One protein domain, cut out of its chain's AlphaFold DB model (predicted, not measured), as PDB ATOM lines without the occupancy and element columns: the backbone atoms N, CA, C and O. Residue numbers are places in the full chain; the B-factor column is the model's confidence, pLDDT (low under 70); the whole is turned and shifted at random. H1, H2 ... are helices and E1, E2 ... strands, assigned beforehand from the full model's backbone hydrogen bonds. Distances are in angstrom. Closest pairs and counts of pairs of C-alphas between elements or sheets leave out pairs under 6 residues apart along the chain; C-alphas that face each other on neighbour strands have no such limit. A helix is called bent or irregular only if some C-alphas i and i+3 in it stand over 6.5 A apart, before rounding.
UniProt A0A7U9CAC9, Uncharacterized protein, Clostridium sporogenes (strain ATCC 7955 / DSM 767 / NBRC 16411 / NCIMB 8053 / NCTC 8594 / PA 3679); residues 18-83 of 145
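AT A GLANCE: This is residues 18 to 83 of the 145 residues of an uncharacterized protein of Clostridium sporogenes (strain ATCC 7955 / DSM 767 / NBRC 16411 / NCIMB 8053 / NCTC 8594 / PA 3679) (UniProt A0A7U9CAC9). A two-stranded antiparallel hairpin, E1 and E2, stands across the end of one long helix, H1, whose residues 30 to 35 come near both strands. The short helix H2 folds back beside the later part of H1, and H3 crosses H1 nearer its middle, so that the three helices and the hairpin make one small body. The printed part has 66 residues with three named helices and then two named strands, in the order H1, H2, H3, E1, E2; the sheet has the order E1 - E2, and the class is mixed, helices and strands. The whole is compact, with a radius of gyration of the C-alphas of 11.0 A, and the C-alphas span 31 by 26 by 22 A, a rounded outline.

HOW THE PARTS SIT: The sheet is made of E1, residues 63 to 69, and E2, residues 72 to 78, which form a hairpin. They are antiparallel neighbours with 159 degrees between their N-to-C directions. The C-alphas of Glu 66 and Lys 75 face each other at 4.3 A. Across the pair, N 67 and O 74 are 2.8 A apart and N 76 and O 65 are 2.9 A apart, both within hydrogen-bond range. H1, residues 18 to 35, comes near this sheet with its residues 30 to 35. The closest C-alphas of H1 and E1 are those of Ala 34 and Val 67, 5.9 A apart; those of H1 and E2 are Ala 34 and Asn 74, 6.2 A apart. H1 touches H2, residues 40 to 45, with its residues 29 to 33 alone, and the closest C-alphas, those of Tyr 32 and Cys 41, are 5.4 A apart. H1 and H2 form a helical hairpin, at a shallow tilt of 25 degrees, opposite ways. H1 touches H3, residues 48 to 57, with its residues 25 to 29 alone; the closest C-alphas, those of Ala 26 and Thr 54, are 5.9 A apart. The lines of H1 and H3 are about perpendicular at 71 degrees, only just beyond a steep tilt. H2 and H3 are close but not clearly touching, with the closest C-alphas, those of Ala 42 and Ile 51, 7.7 A apart, and their lines are about perpendicular at 85 degrees. H2 is apart from E1 and from E2. H3 and E2 are apart, but only just, the closest C-alphas being 8.2 A from each other. In H1, H2 and H3 every O i to N i+4 pair is within hydrogen-bond range.

IN THESE COORDINATES: E1, residues 63 to 69, is 19.7 A from first to last C-alpha, and E2, residues 72 to 78, is 18.7 A. C-alpha 78, where E2 ends, is at (125.771, 126.244, 89.960). H1, the longest helix, has 18 residues, 18 to 35, and is 25.9 A long. It begins with C-alpha 18 at (126.009, 109.035, 70.615) and ends with C-alpha 35 at (137.204, 114.038, 93.416). H3, residues 48 to 57, is 14.1 A long, and H2, residues 40 to 45, is 8.6 A long. No helix is bent.

THE WHOLE: The two C-alphas farthest apart are those of Ser 18 and Asn 71, at 31.5 A; the first and last printed C-alphas, those of Ser 18 and Ile 83, are 25.2 A apart. The printed part has no cut. The links from H1 to H2, H2 to H3, H3 to E1 and E1 to E2 are tight, and no link is long. The mean pLDDT of the printed part is 93.5, and no printed residue is under 70.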
ATOM      1  N   SER A  18     126.320 107.716  70.049       80.62
ATOM      2  CA  SER A  18     126.009 109.035  70.615       80.62
ATOM      3  C   SER A  18     125.655 108.948  72.096       80.62
ATOM      4  O   SER A  18     126.301 109.616  72.901       80.62
ATOM      5  N   ASP A  19     124.729 108.061  72.468       81.75
ATOM      6  CA  ASP A  19     124.300 107.913  73.865       81.75
ATOM      7  C   ASP A  19     125.470 107.447  74.744       81.75
ATOM      8  O   ASP A  19     125.665 107.925  75.860       81.75
ATOM      9  N   SER A  20     126.320 106.559  74.218       83.56
ATOM     10  CA  SER A  20     127.536 106.114  74.905       83.56
ATOM     11  C   SER A  20     128.520 107.266  75.145       83.56
ATOM     12  O   SER A  20     129.151 107.340  76.202       83.56
ATOM     13  N   GLY A  21     128.620 108.202  74.195       86.88
ATOM     14  CA  GLY A  21     129.454 109.393  74.307       86.88
ATOM     15  C   GLY A  21     128.932 110.375  75.353       86.88
ATOM     16  O   GLY A  21     129.722 110.910  76.137       86.88
ATOM     17  N   GLU A  22     127.616 110.575  75.410       88.31
ATOM     18  CA  GLU A  22     126.954 111.421  76.408       88.31
ATOM     19  C   GLU A  22     127.093 110.848  77.821       88.31
ATOM     20  O   GLU A  22     127.500 111.563  78.739       88.31
ATOM     21  N   VAL A  23     126.876 109.540  77.990       90.94
ATOM     22  CA  VAL A  23     127.080 108.848  79.272       90.94
ATOM     23  C   VAL A  23     128.536 108.949  79.725       90.94
ATOM     24  O   VAL A  23     128.805 109.272  80.884       90.94
ATOM     25  N   ALA A  24     129.497 108.736  78.821       91.38
ATOM     26  CA  ALA A  24     130.914 108.879  79.143       91.38
ATOM     27  C   ALA A  24     131.277 110.322  79.535       91.38
ATOM     28  O   ALA A  24     132.090 110.532  80.439       91.38
ATOM     29  N   ARG A  25     130.680 111.323  78.876       92.44
ATOM     30  CA  ARG A  25     130.868 112.743  79.201       92.44
ATOM     31  C   ARG A  25     130.342 113.066  80.600       92.44
ATOM     32  O   ARG A  25     131.097 113.602  81.410       92.44
ATOM     33  N   ALA A  26     129.102 112.677  80.897       95.44
ATOM     34  CA  ALA A  26     128.494 112.859  82.211       95.44
ATOM     35  C   ALA A  26     129.298 112.152  83.309       95.44
ATOM     36  O   ALA A  26     129.630 112.759  84.327       95.44
ATOM     37  N   GLY A  27     129.705 110.902  83.072       95.00
ATOM     38  CA  GLY A  27     130.527 110.130  84.004       95.00
ATOM     39  C   GLY A  27     131.858 110.807  84.345       95.00
ATOM     40  O   GLY A  27     132.238 110.862  85.517       95.00
ATOM     41  N   ARG A  28     132.554 111.383  83.353       95.56
ATOM     42  CA  ARG A  28     133.784 112.157  83.596       95.56
ATOM     43  C   ARG A  28     133.524 113.412  84.424       95.56
ATOM     44  O   ARG A  28     134.260 113.649  85.379       95.56
ATOM     45  N   LEU A  29     132.476 114.175  84.105       97.06
ATOM     46  CA  LEU A  29     132.119 115.367  84.875       97.06
ATOM     47  C   LEU A  29     131.855 115.009  86.345       97.06
ATOM     48  O   LEU A  29     132.468 115.593  87.237       97.06
ATOM     49  N   PHE A  30     131.026 113.995  86.609       96.00
ATOM     50  CA  PHE A  30     130.744 113.549  87.977       96.00
ATOM     51  C   PHE A  30     131.967 112.990  88.699       96.00
ATOM     52  O   PHE A  30     132.100 113.196  89.904       96.00
ATOM     53  N   THR A  31     132.888 112.340  87.983       95.25
ATOM     54  CA  THR A  31     134.163 111.892  88.558       95.25
ATOM     55  C   THR A  31     134.973 113.085  89.065       95.25
ATOM     56  O   THR A  31     135.431 113.064  90.206       95.25
ATOM     57  N   TYR A  32     135.087 114.154  88.271       95.69
ATOM     58  CA  TYR A  32     135.783 115.370  88.693       95.69
ATOM     59  C   TYR A  32     135.100 116.051  89.873       95.69
ATOM     60  O   TYR A  32     135.768 116.328  90.868       95.69
ATOM     61  N   LEU A  33     133.780 116.237  89.812       96.25
ATOM     62  CA  LEU A  33     133.011 116.848  90.900       96.25
ATOM     63  C   LEU A  33     133.069 116.030  92.199       96.25
ATOM     64  O   LEU A  33     133.058 116.600  93.285       96.25
ATOM     65  N   ALA A  34     133.167 114.703  92.113       95.06
ATOM     66  CA  ALA A  34     133.350 113.845  93.279       95.06
ATOM     67  C   ALA A  34     134.777 113.920  93.852       95.06
ATOM     68  O   ALA A  34     134.953 113.874  95.068       95.06
ATOM     69  N   SER A  35     135.796 114.038  92.995       92.44
ATOM     70  CA  SER A  35     137.204 114.038  93.416       92.44
ATOM     71  C   SER A  35     137.727 115.396  93.896       92.44
ATOM     72  O   SER A  35     138.678 115.440  94.672       92.44
ATOM     73  N   ASP A  36     137.118 116.496  93.449       92.94
ATOM     74  CA  ASP A  36     137.607 117.854  93.679       92.94
ATOM     75  C   ASP A  36     136.495 118.779  94.186       92.94
ATOM     76  O   ASP A  36     135.615 119.206  93.441       92.94
ATOM     77  N   LYS A  37     136.587 119.145  95.468       93.12
ATOM     78  CA  LYS A  37     135.635 120.026  96.161       93.12
ATOM     79  C   LYS A  37     135.611 121.471  95.652       93.12
ATOM     80  O   LYS A  37     134.706 122.214  96.019       93.12
ATOM     81  N   THR A  38     136.609 121.890  94.873       91.94
ATOM     82  CA  THR A  38     136.681 123.251  94.313       91.94
ATOM     83  C   THR A  38     135.955 123.359  92.972       91.94
ATOM     84  O   THR A  38     135.536 124.442  92.581       91.94
ATOM     85  N   GLY A  39     135.775 122.232  92.273       92.69
ATOM     86  CA  GLY A  39     135.240 122.195  90.912       92.69
ATOM     87  C   GLY A  39     136.270 122.554  89.831       92.69
ATOM     88  O   GLY A  39     135.924 122.569  88.649       92.69
ATOM     89  N   TYR A  40     137.532 122.795  90.196       92.69
ATOM     90  CA  TYR A  40     138.626 123.113  89.280       92.69
ATOM     91  C   TYR A  40     138.847 122.033  88.211       92.69
ATOM     92  O   TYR A  40     139.034 122.352  87.037       92.69
ATOM     93  N   CYS A  41     138.784 120.747  88.566       92.88
ATOM     94  CA  CYS A  41     138.936 119.660  87.591       92.88
ATOM     95  C   CYS A  41     137.828 119.672  86.524       92.88
ATOM     96  O   CYS A  41     138.099 119.440  85.346       92.88
ATOM     97  N   ALA A  42     136.592 119.992  86.916       94.31
ATOM     98  CA  ALA A  42     135.484 120.144  85.981       94.31
ATOM     99  C   ALA A  42     135.675 121.389  85.103       94.31
ATOM    100  O   ALA A  42     135.654 121.278  83.881       94.31
ATOM    101  N   TYR A  43     135.964 122.543  85.707       90.75
ATOM    102  CA  TYR A  43     136.189 123.796  84.981       90.75
ATOM    103  C   TYR A  43     137.376 123.744  84.004       90.75
ATOM    104  O   TYR A  43     137.334 124.339  82.934       90.75
ATOM    105  N   SER A  44     138.445 123.022  84.342       92.75
ATOM    106  CA  SER A  44     139.625 122.897  83.472       92.75
ATOM    107  C   SER A  44     139.418 121.960  82.279       92.75
ATOM    108  O   SER A  44     140.203 122.006  81.334       92.75
ATOM    109  N   SER A  45     138.377 121.122  82.310       93.38
ATOM    110  CA  SER A  45     138.135 120.082  81.299       93.38
ATOM    111  C   SER A  45     136.850 120.277  80.492       93.38
ATOM    112  O   SER A  45     136.665 119.590  79.491       93.38
ATOM    113  N   PHE A  46     135.964 121.172  80.929       95.94
ATOM    114  CA  PHE A  46     134.668 121.436  80.314       95.94
ATOM    115  C   PHE A  46     134.420 122.942  80.249       95.94
ATOM    116  O   PHE A  46     134.719 123.672  81.195       95.94
ATOM    117  N   SER A  47     133.818 123.406  79.156       96.25
ATOM    118  CA  SER A  47     133.245 124.752  79.103       96.25
ATOM    119  C   SER A  47     132.068 124.884  80.076       96.25
ATOM    120  O   SER A  47     131.431 123.898  80.457       96.25
ATOM    121  N   LYS A  48     131.742 126.119  80.474       95.50
ATOM    122  CA  LYS A  48     130.586 126.378  81.347       95.50
ATOM    123  C   LYS A  48     129.271 125.931  80.689       95.50
ATOM    124  O   LYS A  48     128.398 125.400  81.370       95.50
ATOM    125  N   GLU A  49     129.160 126.061  79.367       96.12
ATOM    126  CA  GLU A  49     128.026 125.574  78.585       96.12
ATOM    127  C   GLU A  49     127.921 124.045  78.659       96.12
ATOM    128  O   GLU A  49     126.861 123.530  79.004       96.12
ATOM    129  N   GLU A  50     129.024 123.315  78.451       95.81
ATOM    130  CA  GLU A  50     129.037 121.850  78.563       95.81
ATOM    131  C   GLU A  50     128.711 121.366  79.978       95.81
ATOM    132  O   GLU A  50     128.002 120.370  80.133       95.81
ATOM    133  N   ILE A  51     129.207 122.054  81.014       96.62
ATOM    134  CA  ILE A  51     128.865 121.755  82.411       96.62
ATOM    135  C   ILE A  51     127.357 121.913  82.607       96.62
ATOM    136  O   ILE A  51     126.704 120.987  83.093       96.62
ATOM    137  N   LYS A  52     126.791 123.051  82.193       96.88
ATOM    138  CA  LYS A  52     125.358 123.334  82.321       96.88
ATOM    139  C   LYS A  52     124.503 122.316  81.575       96.88
ATOM    140  O   LYS A  52     123.523 121.829  82.132       96.88
ATOM    141  N   GLU A  53     124.859 121.993  80.337       96.00
ATOM    142  CA  GLU A  53     124.137 121.021  79.513       96.00
ATOM    143  C   GLU A  53     124.205 119.614  80.114       96.00
ATOM    144  O   GLU A  53     123.182 118.944  80.230       96.00
ATOM    145  N   THR A  54     125.389 119.187  80.557       96.25
ATOM    146  CA  THR A  54     125.604 117.847  81.122       96.25
ATOM    147  C   THR A  54     124.926 117.680  82.484       96.25
ATOM    148  O   THR A  54     124.344 116.636  82.760       96.25
ATOM    149  N   LEU A  55     124.974 118.695  83.351       96.75
ATOM    150  CA  LEU A  55     124.242 118.677  84.622       96.75
ATOM    151  C   LEU A  55     122.727 118.791  84.384       96.75
ATOM    152  O   LEU A  55     121.942 118.087  85.022       96.75
ATOM    153  N   GLY A  56     122.314 119.610  83.416       96.75
ATOM    154  CA  GLY A  56     120.920 119.760  83.014       96.75
ATOM    155  C   GLY A  56     120.304 118.472  82.467       96.75
ATOM    156  O   GLY A  56     119.162 118.161  82.809       96.75
ATOM    157  N   SER A  57     121.052 117.688  81.682       94.19
ATOM    158  CA  SER A  57     120.564 116.427  81.101       94.19
ATOM    159  C   SER A  57     120.245 115.361  82.151       94.19
ATOM    160  O   SER A  57     119.383 114.513  81.927       94.19
ATOM    161  N   VAL A  58     120.866 115.445  83.332       93.75
ATOM    162  CA  VAL A  58     120.576 114.582  84.489       93.75
ATOM    163  C   VAL A  58     119.664 115.248  85.528       93.75
ATOM    164  O   VAL A  58     119.495 114.738  86.634       93.75
ATOM    165  N   GLY A  59     119.053 116.386  85.184       95.81
ATOM    166  CA  GLY A  59     118.044 117.064  86.001       95.81
ATOM    167  C   GLY A  59     118.584 118.040  87.051       95.81
ATOM    168  O   GLY A  59     117.795 118.568  87.838       95.81
ATOM    169  N   ILE A  60     119.890 118.324  87.069       96.88
ATOM    170  CA  ILE A  60     120.486 119.325  87.961       96.88
ATOM    171  C   ILE A  60     120.311 120.714  87.340       96.88
ATOM    172  O   ILE A  60     120.705 120.973  86.205       96.88
ATOM    173  N   LYS A  61     119.704 121.625  88.104       95.81
ATOM    174  CA  LYS A  61     119.410 123.007  87.693       95.81
ATOM    175  C   LYS A  61     120.341 123.997  88.399       95.81
ATOM    176  O   LYS A  61     120.904 123.628  89.430       95.81
ATOM    177  N   PRO A  62     120.487 125.236  87.886       94.19
ATOM    178  CA  PRO A  62     121.198 126.297  88.594       94.19
ATOM    179  C   PRO A  62     120.632 126.472  90.004       94.19
ATOM    180  O   PRO A  62     119.452 126.783  90.161       94.19
ATOM    181  N   ALA A  63     121.448 126.142  91.001       94.06
ATOM    182  CA  ALA A  63     121.182 126.162  92.436       94.06
ATOM    183  C   ALA A  63     122.326 125.418  93.151       94.06
ATOM    184  O   ALA A  63     123.294 124.952  92.540       94.06
ATOM    185  N   TRP A  64     122.182 125.256  94.464       96.25
ATOM    186  CA  TRP A  64     122.953 124.278  95.219       96.25
ATOM    187  C   TRP A  64     122.648 122.849  94.774       96.25
ATOM    188  O   TRP A  64     121.488 122.451  94.668       96.25
ATOM    189  N   PHE A  65     123.700 122.056  94.612       97.19
ATOM    190  CA  PHE A  65     123.618 120.617  94.420       97.19
ATOM    191  C   PHE A  65     124.774 119.918  95.141       97.19
ATOM    192  O   PHE A  65     125.763 120.540  95.534       97.19
ATOM    193  N   GLU A  66     124.633 118.614  95.346       96.94
ATOM    194  CA  GLU A  66     125.601 117.805  96.077       96.94
ATOM    195  C   GLU A  66     125.934 116.544  95.278       96.94
ATOM    196  O   GLU A  66     125.039 115.842  94.807       96.94
ATOM    197  N   VAL A  67     127.227 116.257  95.135       96.44
ATOM    198  CA  VAL A  67     127.740 115.045  94.495       96.44
ATOM    199  C   VAL A  67     128.255 114.108  95.576       96.44
ATOM    200  O   VAL A  67     129.218 114.423  96.279       96.44
ATOM    201  N   LYS A  68     127.607 112.945  95.690       94.81
ATOM    202  CA  LYS A  68     127.972 111.880  96.630       94.81
ATOM    203  C   LYS A  68     128.585 110.712  95.880       94.81
ATOM    204  O   LYS A  68     127.976 110.196  94.947       94.81
ATOM    205  N   SER A  69     129.769 110.279  96.299       89.56
ATOM    206  CA  SER A  69     130.446 109.108  95.737       89.56
ATOM    207  C   SER A  69     131.182 108.363  96.843       89.56
ATOM    208  O   SER A  69     132.191 108.837  97.364       89.56
ATOM    209  N   GLY A  70     130.651 107.210  97.257       88.12
ATOM    210  CA  GLY A  70     131.154 106.496  98.435       88.12
ATOM    211  C   GLY A  70     131.140 107.391  99.680       88.12
ATOM    212  O   GLY A  70     130.084 107.869 100.085       88.12
ATOM    213  N   ASN A  71     132.319 107.640 100.258       86.12
ATOM    214  CA  ASN A  71     132.485 108.499 101.439       86.12
ATOM    215  C   ASN A  71     132.674 109.991 101.101       86.12
ATOM    216  O   ASN A  71     132.799 110.807 102.014       86.12
ATOM    217  N   TYR A  72     132.735 110.358  99.819       87.25
ATOM    218  CA  TYR A  72     132.884 111.746  99.384       87.25
ATOM    219  C   TYR A  72     131.517 112.419  99.249       87.25
ATOM    220  O   TYR A  72     130.591 111.834  98.685       87.25
ATOM    221  N   SER A  73     131.415 113.657  99.737       94.94
ATOM    222  CA  SER A  73     130.233 114.517  99.628       94.94
ATOM    223  C   SER A  73     130.701 115.937  99.335       94.94
ATOM    224  O   SER A  73     131.166 116.635 100.235       94.94
ATOM    225  N   ASN A  74     130.636 116.343  98.068       96.50
ATOM    226  CA  ASN A  74     131.048 117.677  97.644       96.50
ATOM    227  C   ASN A  74     129.817 118.485  97.251       96.50
ATOM    228  O   ASN A  74     129.011 118.051  96.424       96.50
ATOM    229  N   LYS A  75     129.682 119.670  97.843       97.06
ATOM    230  CA  LYS A  75     128.566 120.574  97.604       97.06
ATOM    231  C   LYS A  75     129.022 121.767  96.779       97.06
ATOM    232  O   LYS A  75     130.052 122.380  97.063       97.06
ATOM    233  N   PHE A  76     128.228 122.087  95.769       97.19
ATOM    234  CA  PHE A  76     128.530 123.106  94.779       97.19
ATOM    235  C   PHE A  76     127.323 124.001  94.561       97.19
ATOM    236  O   PHE A  76     126.178 123.554  94.653       97.19
ATOM    237  N   TYR A  77     127.584 125.253  94.219       96.06
ATOM    238  CA  TYR A  77     126.577 126.170  93.714       96.06
ATOM    239  C   TYR A  77     126.783 126.348  92.209       96.06
ATOM    240  O   TYR A  77     127.863 126.764  91.789       96.06
ATOM    241  N   MET A  78     125.774 126.001  91.405       95.19
ATOM    242  CA  MET A  78     125.771 126.244  89.960       95.19
ATOM    243  C   MET A  78     124.988 127.511  89.633       95.19
ATOM    244  O   MET A  78     123.846 127.669  90.060       95.19
ATOM    245  N   GLN A  79     125.588 128.365  88.815       91.94
ATOM    246  CA  GLN A  79     124.992 129.599  88.316       91.94
ATOM    247  C   GLN A  79     124.280 129.385  86.979       91.94
ATOM    248  O   GLN A  79     124.481 128.378  86.296       91.94
ATOM    249  N   ASP A  80     123.466 130.360  86.573       91.12
ATOM    250  CA  ASP A  80     122.689 130.288  85.330       91.12
ATOM    251  C   ASP A  80     123.555 130.172  84.070       91.12
ATOM    252  O   ASP A  80     123.093 129.655  83.054       91.12
ATOM    253  N   ASP A  81     124.808 130.622  84.111       89.75
ATOM    254  CA  ASP A  81     125.766 130.504  83.009       89.75
ATOM    255  C   ASP A  81     126.563 129.188  83.022       89.75
ATOM    256  O   ASP A  81     127.394 128.986  82.141       89.75
ATOM    257  N   GLY A  82     126.306 128.293  83.983       92.25
ATOM    258  CA  GLY A  82     126.989 127.003  84.111       92.25
ATOM    259  C   GLY A  82     128.269 127.029  84.938       92.25
ATOM    260  O   GLY A  82     128.900 125.986  85.110       92.25
ATOM    261  N   ILE A  83     128.663 128.186  85.478       92.38
ATOM    262  CA  ILE A  83     129.788 128.243  86.410       92.38
ATOM    263  C   ILE A  83     129.390 127.552  87.710       92.38
ATOM    264  O   ILE A  83     128.376 127.881  88.327       92.38
TER     265      ILE A  83